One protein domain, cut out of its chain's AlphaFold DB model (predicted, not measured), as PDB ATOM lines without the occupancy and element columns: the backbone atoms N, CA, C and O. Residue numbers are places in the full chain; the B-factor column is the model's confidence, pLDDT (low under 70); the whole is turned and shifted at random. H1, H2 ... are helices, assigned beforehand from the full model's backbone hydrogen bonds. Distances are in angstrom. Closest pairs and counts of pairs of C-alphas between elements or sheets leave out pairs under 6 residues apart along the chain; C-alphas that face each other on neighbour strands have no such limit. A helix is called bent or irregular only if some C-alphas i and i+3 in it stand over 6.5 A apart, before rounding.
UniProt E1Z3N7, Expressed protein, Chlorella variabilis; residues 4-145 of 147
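AT A GLANCE: This is residues 4 to 145 of the 147 residues of the protein "Expressed protein" of Chlorella variabilis (UniProt E1Z3N7). What is the shape? It is an elongated row of mostly aligned helices, with H1 and H2 at one end, bent H3 and H5 in the middle, and H8 with long H7 at the other end. H4 packs on arm H3a and H6 on H5; residues 13 to 23 and 123 to 129 stick out. What is it made of? The 142 printed residues hold eight named helices, H1 to H8 in order, and no named strand: all helix, only just loose, close to compact, radius of gyration of the C-alphas 17.8 A, spans 58 by 36 by 23 A.

HOW THE PARTS SIT: What comes first? H1, residues 4 to 10, and H2, residues 22 to 38, form a helical hairpin, closest C-alphas Ala 7 and Ser 28, 6.2 A. H3, residues 41 to 66, one helix by its hydrogen bonds, is bent, C-alphas 50 and 53 being 9.2 A apart; its arms H3a, residues 41 to 50, and H3b, residues 53 to 66, run opposite ways. What follows? H4, residues 71 to 76, touches H3a, closest C-alphas Leu 76 and Leu 45, 6.5 A. H5, residues 84 to 94, touches residues 59 to 64 of H3b, closest C-alphas Leu 84 and Ala 60, 5.1 A, and forms a hairpin with H6, residues 96 to 105, closest C-alphas Ala 91 and Ala 99, 4.9 A. H8, residues 134 to 143, touches H5, closest C-alphas Leu 139 and Pro 89, 5.6 A, and residues 114 to 121 of H7, residues 108 to 128, at a steep tilt of 51 degrees, closest C-alphas Leu 141 and Leu 114, 6.0 A. How are the backbones? Every O i to N i+4 pair is within hydrogen-bond range in H1, H3a, H7 and H8, but 11 of 13 in H2, 6 of 10 in H3b, 1 of 2 in H4, 4 of 7 in H5 and 5 of 6 in H6.

IN THESE COORDINATES: Where are the anchors? H1 begins at C-alpha 4 (264.667, 150.357, 132.935) and H8 ends at C-alpha 143 (254.018, 178.666, 140.498). Which are long? H7 measures 30.4 A and H2 25.5 A from first to last C-alpha.

THE WHOLE: How far does it reach? The two C-alphas farthest apart, of Ser 17 and Gly 129, are 59.9 A apart; the printed part has no cut. Where is it uncertain? Residues 10 to 26 have pLDDT under 70, and the link H1 to H2 is long, 11 residues.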
ATOM      1  N   LEU A   4     265.260 149.157 133.534       70.50
ATOM      2  CA  LEU A   4     264.667 150.357 132.935       70.50
ATOM      3  C   LEU A   4     264.202 150.154 131.490       70.50
ATOM      4  O   LEU A   4     263.137 150.638 131.135       70.50
ATOM      5  N   GLN A   5     264.966 149.438 130.659       71.19
ATOM      6  CA  GLN A   5     264.530 149.147 129.290       71.19
ATOM      7  C   GLN A   5     263.253 148.313 129.280       71.19
ATOM      8  O   GLN A   5     262.381 148.581 128.472       71.19
ATOM      9  N   LEU A   6     263.126 147.344 130.190       73.88
ATOM     10  CA  LEU A   6     261.952 146.474 130.253       73.88
ATOM     11  C   LEU A   6     260.696 147.253 130.685       73.88
ATOM     12  O   LEU A   6     259.651 147.111 130.061       73.88
ATOM     13  N   ALA A   7     260.826 148.149 131.670       71.62
ATOM     14  CA  ALA A   7     259.742 149.052 132.070       71.62
ATOM     15  C   ALA A   7     259.337 150.026 130.945       71.62
ATOM     16  O   ALA A   7     258.152 150.257 130.719       71.62
ATOM     17  N   LEU A   8     260.312 150.561 130.199       72.44
ATOM     18  CA  LEU A   8     260.059 151.470 129.075       72.44
ATOM     19  C   LEU A   8     259.477 150.751 127.846       72.44
ATOM     20  O   LEU A   8     258.687 151.347 127.123       72.44
ATOM     21  N   SER A   9     259.822 149.481 127.614       73.31
ATOM     22  CA  SER A   9     259.230 148.673 126.539       73.31
ATOM     23  C   SER A   9     257.743 148.400 126.775       73.31
ATOM     24  O   SER A   9     256.961 148.498 125.833       73.31
ATOM     25  N   ASN A  10     257.338 148.155 128.026       67.88
ATOM     26  CA  ASN A  10     255.924 147.988 128.386       67.88
ATOM     27  C   ASN A  10     255.103 149.272 128.156       67.88
ATOM     28  O   ASN A  10     253.913 149.191 127.889       67.88
ATOM     29  N   LEU A  11     255.740 150.447 128.210       68.00
ATOM     30  CA  LEU A  11     255.123 151.744 127.896       68.00
ATOM     31  C   LEU A  11     254.874 151.956 126.392       68.00
ATOM     32  O   LEU A  11     254.110 152.839 126.018       68.00
ATOM     33  N   THR A  12     255.539 151.190 125.520       65.94
ATOM     34  CA  THR A  12     255.393 151.307 124.055       65.94
ATOM     35  C   THR A  12     254.482 150.247 123.438       65.94
ATOM     36  O   THR A  12     254.058 150.414 122.295       65.94
ATOM     37  N   ASP A  13     254.173 149.176 124.172       62.09
ATOM     38  CA  ASP A  13     253.353 148.047 123.715       62.09
ATOM     39  C   ASP A  13     251.880 148.257 124.112       62.09
ATOM     40  O   ASP A  13     251.328 147.567 124.963       62.09
ATOM     41  N   VAL A  14     251.250 149.289 123.540       55.78
ATOM     42  CA  VAL A  14     249.831 149.608 123.770       55.78
ATOM     43  C   VAL A  14     248.984 148.819 122.769       55.78
ATOM     44  O   VAL A  14     248.692 149.282 121.666       55.78
ATOM     45  N   GLY A  15     248.642 147.589 123.147       52.84
ATOM     46  CA  GLY A  15     247.657 146.753 122.465       52.84
ATOM     47  C   GLY A  15     246.244 146.970 123.021       52.84
ATOM     48  O   GLY A  15     245.980 146.652 124.172       52.84
ATOM     49  N   ASP A  16     245.374 147.504 122.164       50.78
ATOM     50  CA  ASP A  16     243.897 147.587 122.151       50.78
ATOM     51  C   ASP A  16     243.130 146.637 123.117       50.78
ATOM     52  O   ASP A  16     242.616 145.592 122.713       50.78
ATOM     53  N   SER A  17     243.057 146.944 124.419       56.38
ATOM     54  CA  SER A  17     242.249 146.185 125.396       56.38
ATOM     55  C   SER A  17     241.739 147.086 126.528       56.38
ATOM     56  O   SER A  17     242.395 147.275 127.547       56.38
ATOM     57  N   ASP A  18     240.551 147.651 126.323       56.81
ATOM     58  CA  ASP A  18     239.856 148.563 127.235       56.81
ATOM     59  C   ASP A  18     239.331 147.840 128.494       56.81
ATOM     60  O   ASP A  18     238.380 147.071 128.402       56.81
ATOM     61  N   ASP A  19     239.991 148.027 129.646       59.16
ATOM     62  CA  ASP A  19     239.400 148.345 130.975       59.16
ATOM     63  C   ASP A  19     240.370 148.040 132.148       59.16
ATOM     64  O   ASP A  19     240.302 148.705 133.178       59.16
ATOM     65  N   ASP A  20     241.356 147.146 131.985       57.00
ATOM     66  CA  ASP A  20     242.343 146.794 133.041       57.00
ATOM     67  C   ASP A  20     243.697 147.548 132.932       57.00
ATOM     68  O   ASP A  20     244.633 147.300 133.697       57.00
ATOM     69  N   LEU A  21     243.847 148.470 131.970       56.03
ATOM     70  CA  LEU A  21     245.151 149.052 131.595       56.03
ATOM     71  C   LEU A  21     245.642 150.202 132.490       56.03
ATOM     72  O   LEU A  21     246.853 150.396 132.614       56.03
ATOM     73  N   LEU A  22     244.742 150.945 133.141       56.56
ATOM     74  CA  LEU A  22     245.133 152.161 133.865       56.56
ATOM     75  C   LEU A  22     245.989 151.847 135.103       56.56
ATOM     76  O   LEU A  22     247.008 152.497 135.320       56.56
ATOM     77  N   ASP A  23     245.651 150.810 135.874       61.12
ATOM     78  CA  ASP A  23     246.381 150.473 137.106       61.12
ATOM     79  C   ASP A  23     247.816 149.973 136.844       61.12
ATOM     80  O   ASP A  23     248.704 150.161 137.680       61.12
ATOM     81  N   ASN A  24     248.075 149.378 135.675       63.53
ATOM     82  CA  ASN A  24     249.391 148.845 135.314       63.53
ATOM     83  C   ASN A  24     250.355 149.951 134.828       63.53
ATOM     84  O   ASN A  24     251.542 149.945 135.167       63.53
ATOM     85  N   GLU A  25     249.853 150.954 134.098       62.28
ATOM     86  CA  GLU A  25     250.669 152.088 133.638       62.28
ATOM     87  C   GLU A  25     251.192 152.941 134.801       62.28
ATOM     88  O   GLU A  25     252.377 153.296 134.828       62.28
ATOM     89  N   PHE A  26     250.350 153.220 135.805       64.50
ATOM     90  CA  PHE A  26     250.770 153.976 136.991       64.50
ATOM     91  C   PHE A  26     251.839 153.232 137.799       64.50
ATOM     92  O   PHE A  26     252.834 153.835 138.208       64.50
ATOM     93  N   GLN A  27     251.697 151.913 137.961       73.12
ATOM     94  CA  GLN A  27     252.697 151.091 138.649       73.12
ATOM     95  C   GLN A  27     254.041 151.072 137.907       73.12
ATOM     96  O   GLN A  27     255.098 151.153 138.540       73.12
ATOM     97  N   SER A  28     254.017 151.017 136.571       75.88
ATOM     98  CA  SER A  28     255.230 151.068 135.748       75.88
ATOM     99  C   SER A  28     255.956 152.415 135.872       75.88
ATOM    100  O   SER A  28     257.179 152.451 136.047       75.88
ATOM    101  N   LEU A  29     255.216 153.531 135.863       75.31
ATOM    102  CA  LEU A  29     255.781 154.873 136.033       75.31
ATOM    103  C   LEU A  29     256.393 155.083 137.423       75.31
ATOM    104  O   LEU A  29     257.494 155.627 137.527       75.31
ATOM    105  N   ASP A  30     255.743 154.620 138.489       77.88
ATOM    106  CA  ASP A  30     256.274 154.758 139.849       77.88
ATOM    107  C   ASP A  30     257.507 153.874 140.091       77.88
ATOM    108  O   ASP A  30     258.486 154.311 140.712       77.88
ATOM    109  N   ALA A  31     257.529 152.665 139.521       81.38
ATOM    110  CA  ALA A  31     258.723 151.826 139.513       81.38
ATOM    111  C   ALA A  31     259.871 152.495 138.737       81.38
ATOM    112  O   ALA A  31     261.009 152.534 139.219       81.38
ATOM    113  N   ALA A  32     259.579 153.082 137.569       80.88
ATOM    114  CA  ALA A  32     260.556 153.832 136.790       80.88
ATOM    115  C   ALA A  32     261.119 155.010 137.597       80.88
ATOM    116  O   ALA A  32     262.339 155.138 137.694       80.88
ATOM    117  N   ARG A  33     260.269 155.805 138.261       82.94
ATOM    118  CA  ARG A  33     260.680 156.922 139.134       82.94
ATOM    119  C   ARG A  33     261.643 156.494 140.237       82.94
ATOM    120  O   ARG A  33     262.661 157.154 140.444       82.94
ATOM    121  N   CYS A  34     261.383 155.366 140.896       83.06
ATOM    122  CA  CYS A  34     262.296 154.825 141.906       83.06
ATOM    123  C   CYS A  34     263.674 154.481 141.308       83.06
ATOM    124  O   CYS A  34     264.715 154.765 141.905       83.06
ATOM    125  N   LEU A  35     263.698 153.917 140.096       84.25
ATOM    126  CA  LEU A  35     264.935 153.574 139.389       84.25
ATOM    127  C   LEU A  35     265.702 154.813 138.896       84.25
ATOM    128  O   LEU A  35     266.939 154.800 138.896       84.25
ATOM    129  N   LEU A  36     265.000 155.895 138.530       85.38
ATOM    130  CA  LEU A  36     265.613 157.163 138.112       85.38
ATOM    131  C   LEU A  36     266.499 157.759 139.211       85.38
ATOM    132  O   LEU A  36     267.546 158.327 138.898       85.38
ATOM    133  N   ALA A  37     266.135 157.588 140.483       83.38
ATOM    134  CA  ALA A  37     266.928 158.063 141.613       83.38
ATOM    135  C   ALA A  37     268.154 157.172 141.905       83.38
ATOM    136  O   ALA A  37     269.202 157.677 142.298       83.38
ATOM    137  N   ALA A  38     268.059 155.858 141.666       82.81
ATOM    138  CA  ALA A  38     269.047 154.886 142.143       82.81
ATOM    139  C   ALA A  38     270.212 154.584 141.174       82.81
ATOM    140  O   ALA A  38     271.288 154.191 141.619       82.81
ATOM    141  N   GLY A  39     270.027 154.723 139.854       82.75
ATOM    142  CA  GLY A  39     271.034 154.280 138.870       82.75
ATOM    143  C   GLY A  39     272.163 155.286 138.553       82.75
ATOM    144  O   GLY A  39     272.323 156.305 139.219       82.75
ATOM    145  N   PRO A  40     272.983 155.048 137.518       84.12
ATOM    146  CA  PRO A  40     273.906 156.048 136.976       84.12
ATOM    147  C   PRO A  40     273.182 156.970 135.975       84.12
ATOM    148  O   PRO A  40     272.379 156.494 135.177       84.12
ATOM    149  N   ALA A  41     273.473 158.276 135.975       84.81
ATOM    150  CA  ALA A  41     272.738 159.275 135.181       84.81
ATOM    151  C   ALA A  41     272.784 159.016 133.661       84.81
ATOM    152  O   ALA A  41     271.750 158.984 132.999       84.81
ATOM    153  N   LEU A  42     273.977 158.761 133.121       84.94
ATOM    154  CA  LEU A  42     274.216 158.581 131.685       84.94
ATOM    155  C   LEU A  42     273.425 157.404 131.062       84.94
ATOM    156  O   LEU A  42     272.709 157.638 130.088       84.94
ATOM    157  N   PRO A  43     273.470 156.162 131.593       86.69
ATOM    158  CA  PRO A  43     272.689 155.052 131.039       86.69
ATOM    159  C   PRO A  43     271.176 155.219 131.223       86.69
ATOM    160  O   PRO A  43     270.400 154.658 130.450       86.69
ATOM    161  N   ILE A  44     270.742 155.978 132.233       88.94
ATOM    162  CA  ILE A  44     269.328 156.322 132.400       88.94
ATOM    163  C   ILE A  44     268.898 157.273 131.285       88.94
ATOM    164  O   ILE A  44     267.942 156.978 130.575       88.94
ATOM    165  N   LEU A  45     269.632 158.371 131.083       86.62
ATOM    166  CA  LEU A  45     269.333 159.361 130.047       86.62
ATOM    167  C   LEU A  45     269.385 158.757 128.641       86.62
ATOM    168  O   LEU A  45     268.520 159.058 127.825       86.62
ATOM    169  N   SER A  46     270.326 157.850 128.361       86.12
ATOM    170  CA  SER A  46     270.352 157.143 127.076       86.12
ATOM    171  C   SER A  46     269.151 156.209 126.892       86.12
ATOM    172  O   SER A  46     268.628 156.104 125.784       86.12
ATOM    173  N   SER A  47     268.670 155.576 127.968       87.62
ATOM    174  CA  SER A  47     267.459 154.745 127.932       87.62
ATOM    175  C   SER A  47     266.200 155.593 127.724       87.62
ATOM    176  O   SER A  47     265.357 155.231 126.908       87.62
ATOM    177  N   LEU A  48     266.097 156.748 128.394       87.62
ATOM    178  CA  LEU A  48     265.002 157.704 128.196       87.62
ATOM    179  C   LEU A  48     265.009 158.278 126.775       87.62
ATOM    180  O   LEU A  48     263.956 158.417 126.159       87.62
ATOM    181  N   ALA A  49     266.188 158.574 126.224       86.19
ATOM    182  CA  ALA A  49     266.322 159.036 124.847       86.19
ATOM    183  C   ALA A  49     265.883 157.960 123.841       86.19
ATOM    184  O   ALA A  49     265.198 158.276 122.871       86.19
ATOM    185  N   ALA A  50     266.223 156.689 124.090       86.31
ATOM    186  CA  ALA A  50     265.805 155.565 123.251       86.31
ATOM    187  C   ALA A  50     264.289 155.295 123.309       86.31
ATOM    188  O   ALA A  50     263.714 154.890 122.304       86.31
ATOM    189  N   ALA A  51     263.643 155.543 124.453       85.00
ATOM    190  CA  ALA A  51     262.190 155.425 124.610       85.00
ATOM    191  C   ALA A  51     261.401 156.562 123.930       85.00
ATOM    192  O   ALA A  51     260.193 156.452 123.727       85.00
ATOM    193  N   GLY A  52     262.073 157.649 123.540       83.62
ATOM    194  CA  GLY A  52     261.474 158.710 122.740       83.62
ATOM    195  C   GLY A  52     260.410 159.529 123.494       83.62
ATOM    196  O   GLY A  52     260.567 159.797 124.688       83.62
ATOM    197  N   PRO A  53     259.333 159.981 122.818       81.00
ATOM    198  CA  PRO A  53     258.357 160.916 123.392       81.00
ATOM    199  C   PRO A  53     257.611 160.399 124.630       81.00
ATOM    200  O   PRO A  53     257.226 161.200 125.479       81.00
ATOM    201  N   ALA A  54     257.441 159.079 124.767       81.81
ATOM    202  CA  ALA A  54     256.781 158.471 125.924       81.81
ATOM    203  C   ALA A  54     257.542 158.726 127.240       81.81
ATOM    204  O   ALA A  54     256.947 158.783 128.311       81.81
ATOM    205  N   ALA A  55     258.857 158.955 127.162       85.12
ATOM    206  CA  ALA A  55     259.701 159.237 128.316       85.12
ATOM    207  C   ALA A  55     259.713 160.718 128.739       85.12
ATOM    208  O   ALA A  55     260.350 161.051 129.738       85.12
ATOM    209  N   LEU A  56     259.030 161.622 128.021       83.19
ATOM    210  CA  LEU A  56     259.026 163.062 128.329       83.19
ATOM    211  C   LEU A  56     258.628 163.397 129.780       83.19
ATOM    212  O   LEU A  56     259.335 164.198 130.394       83.19
ATOM    213  N   PRO A  57     257.585 162.782 130.378       83.88
ATOM    214  CA  PRO A  57     257.222 163.050 131.773       83.88
ATOM    215  C   PRO A  57     258.333 162.672 132.765       83.88
ATOM    216  O   PRO A  57     258.537 163.357 133.765       83.88
ATOM    217  N   LEU A  58     259.103 161.626 132.449       87.88
ATOM    218  CA  LEU A  58     260.155 161.091 133.312       87.88
ATOM    219  C   LEU A  58     261.403 161.984 133.363       87.88
ATOM    220  O   LEU A  58     262.171 161.893 134.319       87.88
ATOM    221  N   TYR A  59     261.616 162.871 132.383       89.38
ATOM    222  CA  TYR A  59     262.736 163.820 132.430       89.38
ATOM    223  C   TYR A  59     262.582 164.831 133.565       89.38
ATOM    224  O   TYR A  59     263.575 165.169 134.205       89.38
ATOM    225  N   ALA A  60     261.362 165.296 133.851       88.00
ATOM    226  CA  ALA A  60     261.131 166.201 134.975       88.00
ATOM    227  C   ALA A  60     261.452 165.513 136.311       88.00
ATOM    228  O   ALA A  60     262.213 166.058 137.113       88.00
ATOM    229  N   ASP A  61     260.965 164.283 136.493       88.44
ATOM    230  CA  ASP A  61     261.232 163.465 137.680       88.44
ATOM    231  C   ASP A  61     262.730 163.152 137.834       88.44
ATOM    232  O   ASP A  61     263.290 163.265 138.926       88.44
ATOM    233  N   PHE A  62     263.415 162.835 136.729       90.00
ATOM    234  CA  PHE A  62     264.860 162.612 136.716       90.00
ATOM    235  C   PHE A  62     265.640 163.860 137.144       90.00
ATOM    236  O   PHE A  62     266.552 163.761 137.966       90.00
ATOM    237  N   VAL A  63     265.287 165.033 136.604       90.56
ATOM    238  CA  VAL A  63     265.957 166.292 136.949       90.56
ATOM    239  C   VAL A  63     265.727 166.619 138.423       90.56
ATOM    240  O   VAL A  63     266.695 166.925 139.111       90.56
ATOM    241  N   ILE A  64     264.499 166.483 138.944       89.44
ATOM    242  CA  ILE A  64     264.207 166.694 140.375       89.44
ATOM    243  C   ILE A  64     265.063 165.770 141.247       89.44
ATOM    244  O   ILE A  64     265.690 166.234 142.197       89.44
ATOM    245  N   ALA A  65     265.110 164.479 140.918       88.75
ATOM    246  CA  ALA A  65     265.790 163.476 141.731       88.75
ATOM    247  C   ALA A  65     267.325 163.607 141.732       88.75
ATOM    248  O   ALA A  65     267.979 163.018 142.592       88.75
ATOM    249  N   ARG A  66     267.914 164.334 140.770       87.25
ATOM    250  CA  ARG A  66     269.372 164.365 140.545       87.25
ATOM    251  C   ARG A  66     270.010 165.742 140.525       87.25
ATOM    252  O   ARG A  66     271.170 165.864 140.134       87.25
ATOM    253  N   LEU A  67     269.302 166.782 140.946       88.62
ATOM    254  CA  LEU A  67     269.953 168.071 141.147       88.62
ATOM    255  C   LEU A  67     271.044 167.949 142.236       88.62
ATOM    256  O   LEU A  67     270.793 167.367 143.292       88.62
ATOM    257  N   PRO A  68     272.254 168.504 142.018       88.62
ATOM    258  CA  PRO A  68     272.693 169.253 140.839       88.62
ATOM    259  C   PRO A  68     273.164 168.352 139.682       88.62
ATOM    260  O   PRO A  68     273.975 167.447 139.867       88.62
ATOM    261  N   LEU A  69     272.737 168.677 138.459       88.00
ATOM    262  CA  LEU A  69     273.180 167.993 137.240       88.00
ATOM    263  C   LEU A  69     274.473 168.611 136.703       88.00
ATOM    264  O   LEU A  69     274.673 169.831 136.770       88.00
ATOM    265  N   SER A  70     275.346 167.785 136.126       88.69
ATOM    266  CA  SER A  70     276.519 168.290 135.415       88.69
ATOM    267  C   SER A  70     276.122 168.897 134.063       88.69
ATOM    268  O   SER A  70     275.057 168.611 133.512       88.69
ATOM    269  N   GLY A  71     276.993 169.721 133.472       85.62
ATOM    270  CA  GLY A  71     276.758 170.252 132.122       85.62
ATOM    271  C   GLY A  71     276.648 169.161 131.046       85.62
ATOM    272  O   GLY A  71     275.953 169.362 130.054       85.62
ATOM    273  N   GLN A  72     277.296 168.007 131.256       86.25
ATOM    274  CA  GLN A  72     277.186 166.847 130.366       86.25
ATOM    275  C   GLN A  72     275.812 166.181 130.488       86.25
ATOM    276  O   GLN A  72     275.220 165.840 129.469       86.25
ATOM    277  N   ASP A  73     275.278 166.064 131.706       88.25
ATOM    278  CA  ASP A  73     273.937 165.509 131.922       88.25
ATOM    279  C   ASP A  73     272.863 166.429 131.326       88.25
ATOM    280  O   ASP A  73     271.954 165.957 130.649       88.25
ATOM    281  N   TRP A  74     273.009 167.750 131.488       89.00
ATOM    282  CA  TRP A  74     272.118 168.729 130.857       89.00
ATOM    283  C   TRP A  74     272.121 168.644 129.328       89.00
ATOM    284  O   TRP A  74     271.070 168.800 128.717       89.00
ATOM    285  N   ALA A  75     273.264 168.357 128.698       87.25
ATOM    286  CA  ALA A  75     273.346 168.211 127.243       87.25
ATOM    287  C   ALA A  75     272.540 167.016 126.700       87.25
ATOM    288  O   ALA A  75     272.205 166.994 125.516       87.25
ATOM    289  N   LEU A  76     272.229 166.036 127.551       86.44
ATOM    290  CA  LEU A  76     271.406 164.876 127.210       86.44
ATOM    291  C   LEU A  76     269.913 165.105 127.483       86.44
ATOM    292  O   LEU A  76     269.086 164.322 127.021       86.44
ATOM    293  N   VAL A  77     269.550 166.160 128.220       88.62
ATOM    294  CA  VAL A  77     268.147 166.528 128.435       88.62
ATOM    295  C   VAL A  77     267.605 167.156 127.147       88.62
ATOM    296  O   VAL A  77     268.194 168.116 126.639       88.62
ATOM    297  N   PRO A  78     266.475 166.672 126.603       86.88
ATOM    298  CA  PRO A  78     265.908 167.227 125.385       86.88
ATOM    299  C   PRO A  78     265.524 168.700 125.571       86.88
ATOM    300  O   PRO A  78     265.134 169.144 126.653       86.88
ATOM    301  N   ALA A  79     265.627 169.474 124.494       86.19
ATOM    302  CA  ALA A  79     265.121 170.838 124.417       86.19
ATOM    303  C   ALA A  79     264.279 170.975 123.136       86.19
ATOM    304  O   ALA A  79     264.813 170.732 122.053       86.19
ATOM    305  N   PRO A  80     262.997 171.376 123.213       86.31
ATOM    306  CA  PRO A  80     262.237 171.719 124.417       86.31
ATOM    307  C   PRO A  80     261.686 170.479 125.149       86.31
ATOM    308  O   PRO A  80     261.209 169.548 124.507       86.31
ATOM    309  N   CYS A  81     261.687 170.487 126.487       84.88
ATOM    310  CA  CYS A  81     261.070 169.427 127.294       84.88
ATOM    311  C   CYS A  81     259.868 169.974 128.088       84.88
ATOM    312  O   CYS A  81     260.055 170.806 128.985       84.88
ATOM    313  N   PRO A  82     258.627 169.547 127.778       79.81
ATOM    314  CA  PRO A  82     257.464 169.890 128.591       79.81
ATOM    315  C   PRO A  82     257.603 169.295 130.002       79.81
ATOM    316  O   PRO A  82     258.332 168.331 130.212       79.81
ATOM    317  N   GLY A  83     256.944 169.901 130.992       82.88
ATOM    318  CA  GLY A  83     256.978 169.439 132.388       82.88
ATOM    319  C   GLY A  83     258.178 169.923 133.213       82.88
ATOM    320  O   GLY A  83     258.078 169.989 134.436       82.88
ATOM    321  N   LEU A  84     259.264 170.391 132.582       86.69
ATOM    322  CA  LEU A  84     260.423 170.927 133.312       86.69
ATOM    323  C   LEU A  84     260.106 172.162 134.163       86.69
ATOM    324  O   LEU A  84     260.852 172.451 135.099       86.69
ATOM    325  N   CYS A  85     259.019 172.897 133.889       86.06
ATOM    326  CA  CYS A  85     258.738 174.094 134.681       86.06
ATOM    327  C   CYS A  85     258.396 173.784 136.146       86.06
ATOM    328  O   CYS A  85     258.762 174.563 137.024       86.06
ATOM    329  N   GLY A  86     257.816 172.611 136.430       84.12
ATOM    330  CA  GLY A  86     257.584 172.148 137.804       84.12
ATOM    331  C   GLY A  86     258.874 171.902 138.595       84.12
ATOM    332  O   GLY A  86     258.853 171.887 139.821       84.12
ATOM    333  N   VAL A  87     260.014 171.774 137.908       89.81
ATOM    334  CA  VAL A  87     261.335 171.532 138.505       89.81
ATOM    335  C   VAL A  87     262.064 172.837 138.854       89.81
ATOM    336  O   VAL A  87     263.042 172.836 139.604       89.81
ATOM    337  N   LEU A  88     261.575 173.981 138.363       89.25
ATOM    338  CA  LEU A  88     262.177 175.294 138.603       89.25
ATOM    339  C   LEU A  88     262.350 175.640 140.101       89.25
ATOM    340  O   LEU A  88     263.425 176.144 140.438       89.25
ATOM    341  N   PRO A  89     261.395 175.347 141.016       86.88
ATOM    342  CA  PRO A  89     261.580 175.555 142.454       86.88
ATOM    343  C   PRO A  89     262.789 174.799 143.005       86.88
ATOM    344  O   PRO A  89     263.612 175.376 143.712       86.88
ATOM    345  N   ALA A  90     262.911 173.514 142.654       87.94
ATOM    346  CA  ALA A  90     263.989 172.652 143.123       87.94
ATOM    347  C   ALA A  90     265.344 173.116 142.567       87.94
ATOM    348  O   ALA A  90     266.322 173.214 143.307       87.94
ATOM    349  N   ALA A  91     265.394 173.492 141.284       89.56
ATOM    350  CA  ALA A  91     266.603 174.024 140.664       89.56
ATOM    351  C   ALA A  91     267.060 175.334 141.326       89.56
ATOM    352  O   ALA A  91     268.244 175.488 141.616       89.56
ATOM    353  N   LEU A  92     266.130 176.251 141.616       87.62
ATOM    354  CA  LEU A  92     266.420 177.515 142.302       87.62
ATOM    355  C   LEU A  92     266.856 177.326 143.758       87.62
ATOM    356  O   LEU A  92     267.716 178.072 144.221       87.62
ATOM    357  N   ALA A  93     266.290 176.341 144.462       86.44
ATOM    358  CA  ALA A  93     266.700 175.995 145.821       86.44
ATOM    359  C   ALA A  93     268.146 175.472 145.869       86.44
ATOM    360  O   ALA A  93     268.862 175.742 146.830       86.44
ATOM    361  N   HIS A  94     268.585 174.764 144.822       87.62
ATOM    362  CA  HIS A  94     269.957 174.273 144.714       87.62
ATOM    363  C   HIS A  94     270.955 175.342 144.248       87.62
ATOM    364  O   HIS A  94     271.976 175.543 144.901       87.62
ATOM    365  N   SER A  95     270.724 175.986 143.096       88.38
ATOM    366  CA  SER A  95     271.637 177.005 142.556       88.38
ATOM    367  C   SER A  95     271.014 177.815 141.404       88.38
ATOM    368  O   SER A  95     270.291 177.272 140.559       88.38
ATOM    369  N   PRO A  96     271.345 179.116 141.285       86.50
ATOM    370  CA  PRO A  96     270.880 179.942 140.172       86.50
ATOM    371  C   PRO A  96     271.415 179.472 138.808       86.50
ATOM    372  O   PRO A  96     270.754 179.675 137.788       86.50
ATOM    373  N   GLU A  97     272.583 178.829 138.751       89.25
ATOM    374  CA  GLU A  97     273.138 178.234 137.532       89.25
ATOM    375  C   GLU A  97     272.278 177.067 137.030       89.25
ATOM    376  O   GLU A  97     271.981 177.012 135.834       89.25
ATOM    377  N   GLN A  98     271.816 176.194 137.932       91.12
ATOM    378  CA  GLN A  98     270.926 175.076 137.590       91.12
ATOM    379  C   GLN A  98     269.584 175.586 137.055       91.12
ATOM    380  O   GLN A  98     269.098 175.116 136.028       91.12
ATOM    381  N   ALA A  99     269.018 176.619 137.686       90.38
ATOM    382  CA  ALA A  99     267.794 177.252 137.201       90.38
ATOM    383  C   ALA A  99     267.973 177.880 135.808       90.38
ATOM    384  O   ALA A  99     267.103 177.753 134.947       90.38
ATOM    385  N   ARG A 100     269.118 178.525 135.541       90.06
ATOM    386  CA  ARG A 100     269.434 179.058 134.203       90.06
ATOM    387  C   ARG A 100     269.566 177.954 133.162       90.06
ATOM    388  O   ARG A 100     269.127 178.164 132.034       90.06
ATOM    389  N   GLN A 101     270.185 176.826 133.511       91.31
ATOM    390  CA  GLN A 101     270.266 175.669 132.621       91.31
ATOM    391  C   GLN A 101     268.865 175.148 132.314       91.31
ATOM    392  O   GLN A 101     268.495 175.121 131.148       91.31
ATOM    393  N   LEU A 102     268.033 174.913 133.327       91.56
ATOM    394  CA  LEU A 102     266.646 174.475 133.159       91.56
ATOM    395  C   LEU A 102     265.845 175.391 132.221       91.56
ATOM    396  O   LEU A 102     265.200 174.910 131.291       91.56
ATOM    397  N   VAL A 103     265.939 176.713 132.394       91.06
ATOM    398  CA  VAL A 103     265.213 177.678 131.550       91.06
ATOM    399  C   VAL A 103     265.613 177.596 130.070       91.06
ATOM    400  O   VAL A 103     264.792 177.906 129.208       91.06
ATOM    401  N   ARG A 104     266.828 177.133 129.740       91.50
ATOM    402  CA  ARG A 104     267.249 176.908 128.342       91.50
ATOM    403  C   ARG A 104     266.555 175.711 127.689       91.50
ATOM    404  O   ARG A 104     266.446 175.692 126.468       91.50
ATOM    405  N   HIS A 105     266.089 174.749 128.483       90.12
ATOM    406  CA  HIS A 105     265.371 173.560 128.012       90.12
ATOM    407  C   HIS A 105     263.843 173.733 128.051       90.12
ATOM    408  O   HIS A 105     263.110 172.863 127.573       90.12
ATOM    409  N   LEU A 106     263.343 174.857 128.584       90.06
ATOM    410  CA  LEU A 106     261.912 175.148 128.610       90.06
ATOM    411  C   LEU A 106     261.371 175.464 127.208       90.06
ATOM    412  O   LEU A 106     261.993 176.215 126.451       90.06
ATOM    413  N   PRO A 107     260.157 174.986 126.880       89.69
ATOM    414  CA  PRO A 107     259.462 175.427 125.683       89.69
ATOM    415  C   PRO A 107     259.220 176.954 125.690       89.69
ATOM    416  O   PRO A 107     258.929 177.528 126.748       89.69
ATOM    417  N   PRO A 108     259.251 177.625 124.517       89.81
ATOM    418  CA  PRO A 108     259.026 179.068 124.396       89.81
ATOM    419  C   PRO A 108     257.804 179.645 125.140       89.81
ATOM    420  O   PRO A 108     257.967 180.704 125.756       89.81
ATOM    421  N   PRO A 109     256.610 179.008 125.153       89.75
ATOM    422  CA  PRO A 109     255.458 179.558 125.875       89.75
ATOM    423  C   PRO A 109     255.699 179.673 127.387       89.75
ATOM    424  O   PRO A 109     255.319 180.676 127.990       89.75
ATOM    425  N   TYR A 110     256.395 178.714 128.004       90.56
ATOM    426  CA  TYR A 110     256.722 178.773 129.432       90.56
ATOM    427  C   TYR A 110     257.722 179.888 129.737       90.56
ATOM    428  O   TYR A 110     257.559 180.621 130.709       90.56
ATOM    429  N   VAL A 111     258.715 180.092 128.864       91.12
ATOM    430  CA  VAL A 111     259.670 181.205 129.001       91.12
ATOM    431  C   VAL A 111     258.954 182.556 128.921       91.12
ATOM    432  O   VAL A 111     259.264 183.468 129.689       91.12
ATOM    433  N   GLN A 112     257.984 182.699 128.015       91.69
ATOM    434  CA  GLN A 112     257.169 183.913 127.918       91.69
ATOM    435  C   GLN A 112     256.329 184.134 129.180       91.69
ATOM    436  O   GLN A 112     256.332 185.243 129.712       91.69
ATOM    437  N   ARG A 113     255.676 183.090 129.705       90.88
ATOM    438  CA  ARG A 113     254.907 183.160 130.959       90.88
ATOM    439  C   ARG A 113     255.778 183.567 132.146       90.88
ATOM    440  O   ARG A 113     255.423 184.508 132.848       90.88
ATOM    441  N   LEU A 114     256.959 182.963 132.301       91.06
ATOM    442  CA  LEU A 114     257.924 183.335 133.343       91.06
ATOM    443  C   LEU A 114     258.338 184.807 133.249       91.06
ATOM    444  O   LEU A 114     258.405 185.499 134.262       91.06
ATOM    445  N   ARG A 115     258.589 185.312 132.034       92.25
ATOM    446  CA  ARG A 115     258.913 186.732 131.821       92.25
ATOM    447  C   ARG A 115     257.753 187.641 132.212       92.25
ATOM    448  O   ARG A 115     257.975 188.635 132.899       92.25
ATOM    449  N   THR A 116     256.534 187.304 131.803       94.44
ATOM    450  CA  THR A 116     255.332 188.071 132.156       94.44
ATOM    451  C   THR A 116     255.106 188.079 133.668       94.44
ATOM    452  O   THR A 116     254.922 189.152 134.240       94.44
ATOM    453  N   ALA A 117     255.213 186.923 134.328       91.69
ATOM    454  CA  ALA A 117     255.101 186.795 135.779       91.69
ATOM    455  C   ALA A 117     256.177 187.615 136.512       91.69
ATOM    456  O   ALA A 117     255.863 188.334 137.459       91.69
ATOM    457  N   ALA A 118     257.426 187.598 136.034       91.88
ATOM    458  CA  ALA A 118     258.513 188.395 136.605       91.88
ATOM    459  C   ALA A 118     258.272 189.901 136.482       91.88
ATOM    460  O   ALA A 118     258.496 190.641 137.439       91.88
ATOM    461  N   LEU A 119     257.771 190.364 135.334       95.12
ATOM    462  CA  LEU A 119     257.427 191.771 135.142       95.12
ATOM    463  C   LEU A 119     256.243 192.198 136.019       95.12
ATOM    464  O   LEU A 119     256.283 193.283 136.599       95.12
ATOM    465  N   ALA A 120     255.209 191.360 136.132       95.31
ATOM    466  CA  ALA A 120     254.053 191.625 136.983       95.31
ATOM    467  C   ALA A 120     254.451 191.695 138.464       95.31
ATOM    468  O   ALA A 120     254.115 192.661 139.150       95.31
ATOM    469  N   LEU A 121     255.250 190.732 138.930       94.38
ATOM    470  CA  LEU A 121     255.758 190.699 140.296       94.38
ATOM    471  C   LEU A 121     256.631 191.919 140.604       94.38
ATOM    472  O   LEU A 121     256.456 192.549 141.642       94.38
ATOM    473  N   HIS A 122     257.525 192.296 139.688       94.25
ATOM    474  CA  HIS A 122     258.373 193.473 139.865       94.25
ATOM    475  C   HIS A 122     257.557 194.771 139.968       94.25
ATOM    476  O   HIS A 122     257.863 195.639 140.787       94.25
ATOM    477  N   ARG A 123     256.489 194.908 139.168       96.44
ATOM    478  CA  ARG A 123     255.559 196.045 139.270       96.44
ATOM    479  C   ARG A 123     254.854 196.073 140.625       96.44
ATOM    480  O   ARG A 123     254.862 197.120 141.263       96.44
ATOM    481  N   ALA A 124     254.335 194.935 141.088       95.50
ATOM    482  CA  ALA A 124     253.680 194.825 142.392       95.50
ATOM    483  C   ALA A 124     254.635 195.151 143.558       95.50
ATOM    484  O   ALA A 124     254.279 195.899 144.463       95.50
ATOM    485  N   GLN A 125     255.880 194.665 143.508       95.94
ATOM    486  CA  GLN A 125     256.930 195.015 144.473       95.94
ATOM    487  C   GLN A 125     257.189 196.524 144.523       95.94
ATOM    488  O   GLN A 125     257.295 197.103 145.605       95.94
ATOM    489  N   LYS A 126     257.252 197.172 143.352       96.81
ATOM    490  CA  LYS A 126     257.466 198.618 143.244       96.81
ATOM    491  C   LYS A 126     256.290 199.421 143.802       96.81
ATOM    492  O   LYS A 126     256.521 200.410 144.487       96.81
ATOM    493  N   GLU A 127     255.060 199.007 143.516       97.38
ATOM    494  CA  GLU A 127     253.843 199.667 144.001       97.38
ATOM    495  C   GLU A 127     253.693 199.553 145.523       97.38
ATOM    496  O   GLU A 127     253.368 200.532 146.190       97.38
ATOM    497  N   LEU A 128     254.014 198.386 146.082       96.62
ATOM    498  CA  LEU A 128     253.954 198.127 147.522       96.62
ATOM    499  C   LEU A 128     255.187 198.635 148.287       96.62
ATOM    500  O   LEU A 128     255.211 198.571 149.513       96.62
ATOM    501  N   GLY A 129     256.236 199.080 147.588       96.56
ATOM    502  CA  GLY A 129     257.514 199.452 148.201       96.56
ATOM    503  C   GLY A 129     258.210 198.290 148.922       96.56
ATOM    504  O   GLY A 129     259.007 198.518 149.829       96.56
ATOM    505  N   THR A 130     257.906 197.044 148.548       95.69
ATOM    506  CA  THR A 130     258.455 195.842 149.187       95.69
ATOM    507  C   THR A 130     259.483 195.171 148.286       95.69
ATOM    508  O   THR A 130     259.319 195.082 147.071       95.69
ATOM    509  N   SER A 131     260.557 194.661 148.886       94.31
ATOM    510  CA  SER A 131     261.520 193.803 148.199       94.31
ATOM    511  C   SER A 131     261.378 192.393 148.750       94.31
ATOM    512  O   SER A 131     261.590 192.164 149.941       94.31
ATOM    513  N   LEU A 132     260.964 191.453 147.898       91.94
ATOM    514  CA  LEU A 132     260.900 190.049 148.295       91.94
ATOM    515  C   LEU A 132     262.301 189.438 148.200       91.94
ATOM    516  O   LEU A 132     263.009 189.693 147.220       91.94
ATOM    517  N   PRO A 133     262.678 188.575 149.154       89.69
ATOM    518  CA  PRO A 133     263.874 187.761 149.035       89.69
ATOM    519  C   PRO A 133     263.899 186.980 147.704       89.69
ATOM    520  O   PRO A 133     262.871 186.409 147.318       89.69
ATOM    521  N   PRO A 134     265.066 186.865 147.037       83.62
ATOM    522  CA  PRO A 134     265.234 186.072 145.819       83.62
ATOM    523  C   PRO A 134     264.624 184.656 145.842       83.62
ATOM    524  O   PRO A 134     264.009 184.285 144.840       83.62
ATOM    525  N   PRO A 135     264.710 183.862 146.936       83.50
ATOM    526  CA  PRO A 135     264.090 182.534 146.949       83.50
ATOM    527  C   PRO A 135     262.560 182.589 146.830       83.50
ATOM    528  O   PRO A 135     261.976 181.765 146.133       83.50
ATOM    529  N   ILE A 136     261.904 183.587 147.436       88.44
ATOM    530  CA  ILE A 136     260.440 183.740 147.372       88.44
ATOM    531  C   ILE A 136     260.008 184.144 145.963       88.44
ATOM    532  O   ILE A 136     259.049 183.593 145.431       88.44
ATOM    533  N   VAL A 137     260.752 185.059 145.332       88.81
ATOM    534  CA  VAL A 137     260.539 185.427 143.923       88.81
ATOM    535  C   VAL A 137     260.603 184.183 143.041       88.81
ATOM    536  O   VAL A 137     259.717 183.961 142.222       88.81
ATOM    537  N   GLY A 138     261.611 183.339 143.256       85.62
ATOM    538  CA  GLY A 138     261.775 182.078 142.547       85.62
ATOM    539  C   GLY A 138     260.566 181.145 142.636       85.62
ATOM    540  O   GLY A 138     260.092 180.650 141.613       85.62
ATOM    541  N   LEU A 139     260.039 180.951 143.847       86.25
ATOM    542  CA  LEU A 139     258.859 180.116 144.089       86.25
ATOM    543  C   LEU A 139     257.598 180.678 143.422       86.25
ATOM    544  O   LEU A 139     256.858 179.926 142.792       86.25
ATOM    545  N   ILE A 140     257.375 181.995 143.503       88.81
ATOM    546  CA  ILE A 140     256.225 182.653 142.862       88.81
ATOM    547  C   ILE A 140     256.295 182.499 141.338       88.81
ATOM    548  O   ILE A 140     255.291 182.202 140.693       88.81
ATOM    549  N   LEU A 141     257.484 182.670 140.752       86.88
ATOM    550  CA  LEU A 141     257.675 182.511 139.311       86.88
ATOM    551  C   LEU A 141     257.443 181.078 138.852       86.88
ATOM    552  O   LEU A 141     256.814 180.863 137.820       86.88
ATOM    553  N   ALA A 142     257.923 180.103 139.619       84.38
ATOM    554  CA  ALA A 142     257.682 178.706 139.313       84.38
ATOM    555  C   ALA A 142     256.195 178.332 139.402       84.38
ATOM    556  O   ALA A 142     255.709 177.597 138.544       84.38
ATOM    557  N   ALA A 143     255.458 178.884 140.372       84.19
ATOM    558  CA  ALA A 143     254.018 178.666 140.498       84.19
ATOM    559  C   ALA A 143     253.242 179.177 139.271       84.19
ATOM    560  O   ALA A 143     252.410 178.454 138.735       84.19
ATOM    561  N   GLY A 144     253.582 180.361 138.746       80.69
ATOM    562  CA  GLY A 144     252.955 180.915 137.530       80.69
ATOM    563  C   GLY A 144     253.285 180.165 136.231       80.69
ATOM    564  O   GLY A 144     252.892 180.584 135.143       80.69
ATOM    565  N   CYS A 145     254.057 179.086 136.324       77.12
ATOM    566  CA  CYS A 145     254.490 178.273 135.201       77.12
ATOM    567  C   CYS A 145     253.787 176.907 135.131       77.12
ATOM    568  O   CYS A 145     253.895 176.228 134.111       77.12
TER     569      CYS A 145